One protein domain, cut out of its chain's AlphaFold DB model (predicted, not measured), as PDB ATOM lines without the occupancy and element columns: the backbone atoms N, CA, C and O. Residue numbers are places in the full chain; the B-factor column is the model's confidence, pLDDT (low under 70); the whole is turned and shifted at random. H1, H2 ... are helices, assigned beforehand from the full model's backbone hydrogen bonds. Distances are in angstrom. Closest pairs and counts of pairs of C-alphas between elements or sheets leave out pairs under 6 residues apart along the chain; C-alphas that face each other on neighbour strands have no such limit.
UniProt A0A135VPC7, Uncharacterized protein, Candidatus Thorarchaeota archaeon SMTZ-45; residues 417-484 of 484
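AT A GLANCE: This is residues 417 to 484 of the 484 residues of an uncharacterized protein of Candidatus Thorarchaeota archaeon SMTZ-45 (UniProt A0A135VPC7). This model has little regular structure: two short helices, H1 and H2, lie side by side, and a long loop runs from the end of H1 out to a far turn near Ser 460 and back to the start of H2. Residues 417 to 427, before H1, have no named element. The printed part has 68 residues with two named helices, H1 then H2, and no named strand; it is all helix by class, though the helices hold only 20 residues. It is loose, with a radius of gyration of the C-alphas of 13.7 A, and elongated, spanning 42 by 26 by 19 A.

IN THESE COORDINATES: Start at Tyr 417, then find C-alpha 428 at (248.166, 412.902, 299.663), where H1, residues 428 to 436, begins; it is 12.2 A long. H2, residues 472 to 482, is 15.5 A long and ends at C-alpha 482, (252.689, 424.461, 302.633).

HOW THE PARTS SIT: Look at Asn 432 and His 479: their C-alphas, the closest of H1 and H2, are 6.6 A apart, and the helices touch. They run the same way at a shallow tilt of 17 degrees. In H1 and H2 every O i to N i+4 pair is within hydrogen-bond range.

THE WHOLE: The C-alphas of Asp 443 and Ser 460, the two farthest apart, are 42.0 A apart. The link from H1 to H2, 35 residues, is long. The printed part has no cut, and only Cys 484, the chain's last residue, has a pLDDT under 70.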
ATOM      1  N   TYR A 417     253.078 400.385 298.043       87.25
ATOM      2  CA  TYR A 417     254.229 400.956 298.771       87.25
ATOM      3  C   TYR A 417     254.171 400.840 300.307       87.25
ATOM      4  O   TYR A 417     254.838 401.586 301.015       87.25
ATOM      5  N   GLY A 418     253.403 399.885 300.843       88.69
ATOM      6  CA  GLY A 418     253.216 399.746 302.287       88.69
ATOM      7  C   GLY A 418     252.093 400.606 302.873       88.69
ATOM      8  O   GLY A 418     251.952 400.617 304.093       88.69
ATOM      9  N   LEU A 419     251.255 401.251 302.051       86.81
ATOM     10  CA  LEU A 419     250.047 401.954 302.501       86.81
ATOM     11  C   LEU A 419     249.165 401.024 303.350       86.81
ATOM     12  O   LEU A 419     248.917 399.876 302.966       86.81
ATOM     13  N   ASN A 420     248.702 401.503 304.508       84.94
ATOM     14  CA  ASN A 420     247.991 400.727 305.540       84.94
ATOM     15  C   ASN A 420     248.806 399.602 306.218       84.94
ATOM     16  O   ASN A 420     248.249 398.830 307.001       84.94
ATOM     17  N   LYS A 421     250.105 399.465 305.923       89.38
ATOM     18  CA  LYS A 421     251.016 398.499 306.573       89.38
ATOM     19  C   LYS A 421     252.129 399.186 307.359       89.38
ATOM     20  O   LYS A 421     252.544 398.657 308.386       89.38
ATOM     21  N   LEU A 422     252.619 400.315 306.862       90.88
ATOM     22  CA  LEU A 422     253.633 401.149 307.495       90.88
ATOM     23  C   LEU A 422     252.956 402.425 308.014       90.88
ATOM     24  O   LEU A 422     252.260 403.068 307.227       90.88
ATOM     25  N   PRO A 423     253.114 402.789 309.299       88.00
ATOM     26  CA  PRO A 423     252.461 403.970 309.871       88.00
ATOM     27  C   PRO A 423     252.958 405.294 309.268       88.00
ATOM     28  O   PRO A 423     252.269 406.302 309.366       88.00
ATOM     29  N   GLU A 424     254.132 405.296 308.637       89.31
ATOM     30  CA  GLU A 424     254.728 406.467 307.990       89.31
ATOM     31  C   GLU A 424     254.228 406.684 306.552       89.31
ATOM     32  O   GLU A 424     254.496 407.728 305.961       89.31
ATOM     33  N   VAL A 425     253.524 405.706 305.967       91.62
ATOM     34  CA  VAL A 425     253.034 405.778 304.585       91.62
ATOM     35  C   VAL A 425     251.563 406.165 304.581       91.62
ATOM     36  O   VAL A 425     250.718 405.418 305.070       91.62
ATOM     37  N   MET A 426     251.267 407.301 303.955       89.94
ATOM     38  CA  MET A 426     249.920 407.843 303.795       89.94
ATOM     39  C   MET A 426     249.695 408.369 302.378       89.94
ATOM     40  O   MET A 426     250.630 408.538 301.592       89.94
ATOM     41  N   THR A 427     248.435 408.597 302.046       91.12
ATOM     42  CA  THR A 427     247.995 409.244 300.811       91.12
ATOM     43  C   THR A 427     248.158 410.763 300.888       91.12
ATOM     44  O   THR A 427     248.207 411.343 301.969       91.12
ATOM     45  N   GLU A 428     248.167 411.430 299.732       90.12
ATOM     46  CA  GLU A 428     248.166 412.902 299.663       90.12
ATOM     47  C   GLU A 428     246.937 413.531 300.342       90.12
ATOM     48  O   GLU A 428     247.030 414.625 300.882       90.12
ATOM     49  N   VAL A 429     245.792 412.840 300.354       89.94
ATOM     50  CA  VAL A 429     244.559 413.313 301.011       89.94
ATOM     51  C   VAL A 429     244.716 413.299 302.536       89.94
ATOM     52  O   VAL A 429     244.401 414.273 303.220       89.94
ATOM     53  N   GLU A 430     245.261 412.208 303.078       90.44
ATOM     54  CA  GLU A 430     245.590 412.102 304.504       90.44
ATOM     55  C   GLU A 430     246.666 413.121 304.896       90.44
ATOM     56  O   GLU A 430     246.568 413.751 305.948       90.44
ATOM     57  N   PHE A 431     247.659 413.327 304.026       91.50
ATOM     58  CA  PHE A 431     248.719 414.300 304.254       91.50
ATOM     59  C   PHE A 431     248.200 415.743 304.266       91.50
ATOM     60  O   PHE A 431     248.548 416.495 305.174       91.50
ATOM     61  N   ASN A 432     247.300 416.102 303.345       91.69
ATOM     62  CA  ASN A 432     246.629 417.404 303.327       91.69
ATOM     63  C   ASN A 432     245.910 417.693 304.656       91.69
ATOM     64  O   ASN A 432     246.085 418.747 305.264       91.69
ATOM     65  N   THR A 433     245.161 416.708 305.162       89.62
ATOM     66  CA  THR A 433     244.472 416.822 306.457       89.62
ATOM     67  C   THR A 433     245.465 417.000 307.609       89.62
ATOM     68  O   THR A 433     245.239 417.816 308.503       89.62
ATOM     69  N   ARG A 434     246.577 416.255 307.580       89.75
ATOM     70  CA  ARG A 434     247.627 416.286 308.604       89.75
ATOM     71  C   ARG A 434     248.375 417.625 308.650       89.75
ATOM     72  O   ARG A 434     248.661 418.122 309.739       89.75
ATOM     73  N   ILE A 435     248.678 418.226 307.497       89.25
ATOM     74  CA  ILE A 435     249.276 419.570 307.435       89.25
ATOM     75  C   ILE A 435     248.300 420.594 308.019       89.25
ATOM     76  O   ILE A 435     248.664 421.354 308.916       89.25
ATOM     77  N   ALA A 436     247.042 420.566 307.576       86.38
ATOM     78  CA  ALA A 436     246.030 421.525 308.007       86.38
ATOM     79  C   ALA A 436     245.688 421.437 309.506       86.38
ATOM     80  O   ALA A 436     245.308 422.441 310.111       86.38
ATOM     81  N   SER A 437     245.843 420.266 310.135       86.56
ATOM     82  CA  SER A 437     245.681 420.106 311.587       86.56
ATOM     83  C   SER A 437     246.885 420.592 312.404       86.56
ATOM     84  O   SER A 437     246.848 420.530 313.633       86.56
ATOM     85  N   GLY A 438     247.946 421.078 311.752       84.44
ATOM     86  CA  GLY A 438     249.194 421.484 312.401       84.44
ATOM     87  C   GLY A 438     250.054 420.306 312.863       84.44
ATOM     88  O   GLY A 438     251.053 420.515 313.544       84.44
ATOM     89  N   GLU A 439     249.689 419.077 312.488       83.19
ATOM     90  CA  GLU A 439     250.442 417.857 312.782       83.19
ATOM     91  C   GLU A 439     251.333 417.460 311.602       83.19
ATOM     92  O   GLU A 439     251.563 416.275 311.398       83.19
ATOM     93  N   GLY A 440     251.789 418.426 310.798       78.69
ATOM     94  CA  GLY A 440     252.568 418.204 309.581       78.69
ATOM     95  C   GLY A 440     253.926 417.528 309.813       78.69
ATOM     96  O   GLY A 440     254.052 416.505 310.491       78.69
ATOM     97  N   ILE A 441     254.958 418.068 309.179       82.69
ATOM     98  CA  ILE A 441     256.322 417.539 309.265       82.69
ATOM     99  C   ILE A 441     257.139 418.468 310.160       82.69
ATOM    100  O   ILE A 441     257.064 419.687 310.003       82.69
ATOM    101  N   GLU A 442     257.877 417.910 311.123       81.75
ATOM    102  CA  GLU A 442     258.722 418.706 312.017       81.75
ATOM    103  C   GLU A 442     259.994 419.187 311.300       81.75
ATOM    104  O   GLU A 442     260.503 418.546 310.376       81.75
ATOM    105  N   ASP A 443     260.546 420.320 311.742       81.44
ATOM    106  CA  ASP A 443     261.802 420.834 311.190       81.44
ATOM    107  C   ASP A 443     262.939 419.809 311.368       81.44
ATOM    108  O   ASP A 443     263.206 419.316 312.466       81.44
ATOM    109  N   GLY A 444     263.614 419.483 310.265       82.94
ATOM    110  CA  GLY A 444     264.658 418.457 310.205       82.94
ATOM    111  C   GLY A 444     264.171 417.037 309.886       82.94
ATOM    112  O   GLY A 444     265.012 416.161 309.658       82.94
ATOM    113  N   GLU A 445     262.861 416.787 309.811       86.06
ATOM    114  CA  GLU A 445     262.335 415.528 309.282       86.06
ATOM    115  C   GLU A 445     262.450 415.469 307.751       86.06
ATOM    116  O   GLU A 445     262.482 416.473 307.042       86.06
ATOM    117  N   THR A 446     262.559 414.252 307.219       88.00
ATOM    118  CA  THR A 446     262.647 414.012 305.774       88.00
ATOM    119  C   THR A 446     261.383 413.326 305.300       88.00
ATOM    120  O   THR A 446     260.969 412.323 305.878       88.00
ATOM    121  N   PHE A 447     260.827 413.807 304.193       89.62
ATOM    122  CA  PHE A 447     259.718 413.159 303.510       89.62
ATOM    123  C   PHE A 447     260.057 412.861 302.057       89.62
ATOM    124  O   PHE A 447     260.995 413.412 301.479       89.62
ATOM    125  N   ALA A 448     259.287 411.950 301.471       92.00
ATOM    126  CA  ALA A 448     259.384 411.606 300.068       92.00
ATOM    127  C   ALA A 448     257.979 411.458 299.490       92.00
ATOM    128  O   ALA A 448     257.157 410.724 300.033       92.00
ATOM    129  N   VAL A 449     257.734 412.117 298.360       92.19
ATOM    130  CA  VAL A 449     256.487 411.966 297.610       92.19
ATOM    131  C   VAL A 449     256.678 410.942 296.499       92.19
ATOM    132  O   VAL A 449     257.562 411.075 295.646       92.19
ATOM    133  N   ILE A 450     255.820 409.922 296.472       91.81
ATOM    134  CA  ILE A 450     255.791 408.923 295.401       91.81
ATOM    135  C   ILE A 450     254.749 409.346 294.363       91.81
ATOM    136  O   ILE A 450     253.557 409.074 294.482       91.81
ATOM    137  N   HIS A 451     255.205 410.017 293.307       90.50
ATOM    138  CA  HIS A 451     254.325 410.383 292.200       90.50
ATOM    139  C   HIS A 451     253.821 409.167 291.423       90.50
ATOM    140  O   HIS A 451     254.531 408.177 291.265       90.50
ATOM    141  N   CYS A 452     252.644 409.329 290.810       89.38
ATOM    142  CA  CYS A 452     252.017 408.324 289.944       89.38
ATOM    143  C   CYS A 452     251.734 406.992 290.661       89.38
ATOM    144  O   CYS A 452     251.629 405.964 290.009       89.38
ATOM    145  N   ALA A 453     251.592 406.996 291.990       89.25
ATOM    146  CA  ALA A 453     251.181 405.809 292.726       89.25
ATOM    147  C   ALA A 453     249.821 405.302 292.201       89.25
ATOM    148  O   ALA A 453     248.822 406.018 292.271       89.25
ATOM    149  N   GLY A 454     249.816 404.101 291.611       86.56
ATOM    150  CA  GLY A 454     248.644 403.490 290.976       86.56
ATOM    151  C   GLY A 454     248.187 404.177 289.684       86.56
ATOM    152  O   GLY A 454     247.004 404.165 289.356       86.56
ATOM    153  N   SER A 455     249.085 404.862 288.972       89.31
ATOM    154  CA  SER A 455     248.841 405.494 287.666       89.31
ATOM    155  C   SER A 455     250.077 405.362 286.776       89.31
ATOM    156  O   SER A 455     251.192 405.262 287.281       89.31
ATOM    157  N   ARG A 456     249.909 405.447 285.451       88.38
ATOM    158  CA  ARG A 456     250.973 405.176 284.462       88.38
ATOM    159  C   ARG A 456     251.607 403.794 284.646       88.38
ATOM    160  O   ARG A 456     252.824 403.630 284.579       88.38
ATOM    161  N   GLU A 457     250.765 402.816 284.942       85.75
ATOM    162  CA  GLU A 457     251.186 401.434 285.131       85.75
ATOM    163  C   GLU A 457     251.340 400.712 283.793       85.75
ATOM    164  O   GLU A 457     250.766 401.109 282.778       85.75
ATOM    165  N   ASP A 458     252.119 399.633 283.809       81.25
ATOM    166  CA  ASP A 458     252.294 398.758 282.655       81.25
ATOM    167  C   ASP A 458     250.946 398.130 282.261       81.25
ATOM    168  O   ASP A 458     250.288 397.481 283.078       81.25
ATOM    169  N   ALA A 459     250.563 398.306 280.994       82.69
ATOM    170  CA  ALA A 459     249.307 397.817 280.430       82.69
ATOM    171  C   ALA A 459     249.142 396.285 280.509       82.69
ATOM    172  O   ALA A 459     248.029 395.776 280.377       82.69
ATOM    173  N   SER A 460     250.232 395.535 280.707       80.44
ATOM    174  CA  SER A 460     250.202 394.081 280.893       80.44
ATOM    175  C   SER A 460     249.695 393.641 282.272       80.44
ATOM    176  O   SER A 460     249.358 392.467 282.445       80.44
ATOM    177  N   LEU A 461     249.618 394.551 283.248       79.81
ATOM    178  CA  LEU A 461     249.101 394.249 284.580       79.81
ATOM    179  C   LEU A 461     247.566 394.299 284.580       79.81
ATOM    180  O   LEU A 461     246.948 395.232 284.060       79.81
ATOM    181  N   GLU A 462     246.937 393.289 285.179       73.75
ATOM    182  CA  GLU A 462     245.481 393.230 285.320       73.75
ATOM    183  C   GLU A 462     244.985 394.377 286.213       73.75
ATOM    184  O   GLU A 462     245.460 394.553 287.332       73.75
ATOM    185  N   GLY A 463     244.029 395.164 285.710       73.94
ATOM    186  CA  GLY A 463     243.521 396.348 286.411       73.94
ATOM    187  C   GLY A 463     244.435 397.577 286.345       73.94
ATOM    188  O   GLY A 463     244.146 398.559 287.031       73.94
ATOM    189  N   SER A 464     245.494 397.541 285.525       81.19
ATOM    190  CA  SER A 464     246.435 398.654 285.364       81.19
ATOM    191  C   SER A 464     245.763 399.953 284.945       81.19
ATOM    192  O   SER A 464     244.847 399.994 284.116       81.19
ATOM    193  N   ARG A 465     246.276 401.054 285.495       87.88
ATOM    194  CA  ARG A 465     245.881 402.409 285.102       87.88
ATOM    195  C   ARG A 465     247.003 403.032 284.290       87.88
ATOM    196  O   ARG A 465     247.900 403.656 284.846       87.88
ATOM    197  N   THR A 466     246.954 402.874 282.972       88.31
ATOM    198  CA  THR A 466     247.995 403.360 282.042       88.31
ATOM    199  C   THR A 466     248.059 404.886 281.924       88.31
ATOM    200  O   THR A 466     249.030 405.431 281.407       88.31
ATOM    201  N   TRP A 467     247.042 405.593 282.417       88.12
ATOM    202  CA  TRP A 467     246.875 407.030 282.218       88.12
ATOM    203  C   TRP A 467     247.472 407.882 283.345       88.12
ATOM    204  O   TRP A 467     247.733 407.436 284.463       88.12
ATOM    205  N   CYS A 468     247.632 409.177 283.060       89.94
ATOM    206  CA  CYS A 468     247.902 410.199 284.064       89.94
ATOM    207  C   CYS A 468     246.611 410.596 284.804       89.94
ATOM    208  O   CYS A 468     245.606 410.909 284.171       89.94
ATOM    209  N   SER A 469     246.661 410.668 286.138       88.69
ATOM    210  CA  SER A 469     245.540 411.139 286.977       88.69
ATOM    211  C   SER A 469     245.314 412.663 286.947       88.69
ATOM    212  O   SER A 469     244.419 413.164 287.619       88.69
ATOM    213  N   GLY A 470     246.123 413.418 286.197       88.25
ATOM    214  CA  GLY A 470     245.988 414.867 285.998       88.25
ATOM    215  C   GLY A 470     246.429 415.723 287.190       88.25
ATOM    216  O   GLY A 470     247.258 416.603 287.034       88.25
ATOM    217  N   ILE A 471     245.953 415.438 288.400       87.31
ATOM    218  CA  ILE A 471     246.064 416.370 289.540       87.31
ATOM    219  C   ILE A 471     247.247 416.096 290.482       87.31
ATOM    220  O   ILE A 471     247.753 417.004 291.133       87.31
ATOM    221  N   CYS A 472     247.734 414.852 290.540       89.12
ATOM    222  CA  CYS A 472     248.619 414.387 291.616       89.12
ATOM    223  C   CYS A 472     249.992 415.073 291.681       89.12
ATOM    224  O   CYS A 472     250.571 415.164 292.756       89.12
ATOM    225  N   CYS A 473     250.539 415.546 290.555       90.12
ATOM    226  CA  CYS A 473     251.807 416.282 290.577       90.12
ATOM    227  C   CYS A 473     251.642 417.683 291.172       90.12
ATOM    228  O   CYS A 473     252.518 418.122 291.907       90.12
ATOM    229  N   MET A 474     250.533 418.358 290.857       88.69
ATOM    230  CA  MET A 474     250.252 419.713 291.337       88.69
ATOM    231  C   MET A 474     249.934 419.713 292.831       88.69
ATOM    232  O   MET A 474     250.540 420.478 293.566       88.69
ATOM    233  N   ILE A 475     249.084 418.783 293.278       89.50
ATOM    234  CA  ILE A 475     248.726 418.616 294.696       89.50
ATOM    235  C   ILE A 475     249.968 418.341 295.556       89.50
ATOM    236  O   ILE A 475     250.185 418.984 296.573       89.50
ATOM    237  N   ALA A 476     250.848 417.443 295.105       91.06
ATOM    238  CA  ALA A 476     252.097 417.163 295.809       91.06
ATOM    239  C   ALA A 476     253.009 418.398 295.946       91.06
ATOM    240  O   ALA A 476     253.667 418.576 296.970       91.06
ATOM    241  N   LEU A 477     253.082 419.234 294.903       90.69
ATOM    242  CA  LEU A 477     253.853 420.481 294.924       90.69
ATOM    243  C   LEU A 477     253.238 421.494 295.888       90.69
ATOM    244  O   LEU A 477     253.972 422.105 296.655       90.69
ATOM    245  N   GLU A 478     251.918 421.645 295.851       89.94
ATOM    246  CA  GLU A 478     251.151 422.500 296.754       89.94
ATOM    247  C   GLU A 478     251.424 422.139 298.217       89.94
ATOM    248  O   GLU A 478     251.997 422.947 298.941       89.94
ATOM    249  N   HIS A 479     251.168 420.890 298.615       88.50
ATOM    250  CA  HIS A 479     251.414 420.433 299.986       88.50
ATOM    251  C   HIS A 479     252.882 420.563 300.401       88.50
ATOM    252  O   HIS A 479     253.182 420.870 301.548       88.50
ATOM    253  N   SER A 480     253.824 420.349 299.476       87.56
ATOM    254  CA  SER A 480     255.251 420.524 299.776       87.56
ATOM    255  C   SER A 480     255.611 421.985 300.064       87.56
ATOM    256  O   SER A 480     256.504 422.236 300.870       87.56
ATOM    257  N   LEU A 481     254.944 422.939 299.407       85.56
ATOM    258  CA  LEU A 481     255.133 424.372 299.639       85.56
ATOM    259  C   LEU A 481     254.431 424.850 300.916       85.56
ATOM    260  O   LEU A 481     254.918 425.792 301.530       85.56
ATOM    261  N   GLU A 482     253.352 424.190 301.346       83.31
ATOM    262  CA  GLU A 482     252.689 424.461 302.633       83.31
ATOM    263  C   GLU A 482     253.573 424.153 303.852       83.31
ATOM    264  O   GLU A 482     253.381 424.736 304.917       83.31
ATOM    265  N   LEU A 483     254.544 423.245 303.708       79.75
ATOM    266  CA  LEU A 483     255.486 422.882 304.773       79.75
ATOM    267  C   LEU A 483     256.606 423.915 304.988       79.75
ATOM    268  O   LEU A 483     257.327 423.808 305.980       79.75
ATOM    269  N   CYS A 484     256.820 424.824 304.029       58.53
ATOM    270  CA  CYS A 484     257.981 425.720 303.971       58.53
ATOM    271  C   CYS A 484     257.802 427.046 304.720       58.53
ATOM    272  O   CYS A 484     256.697 427.631 304.677       58.53
TER     273      CYS A 484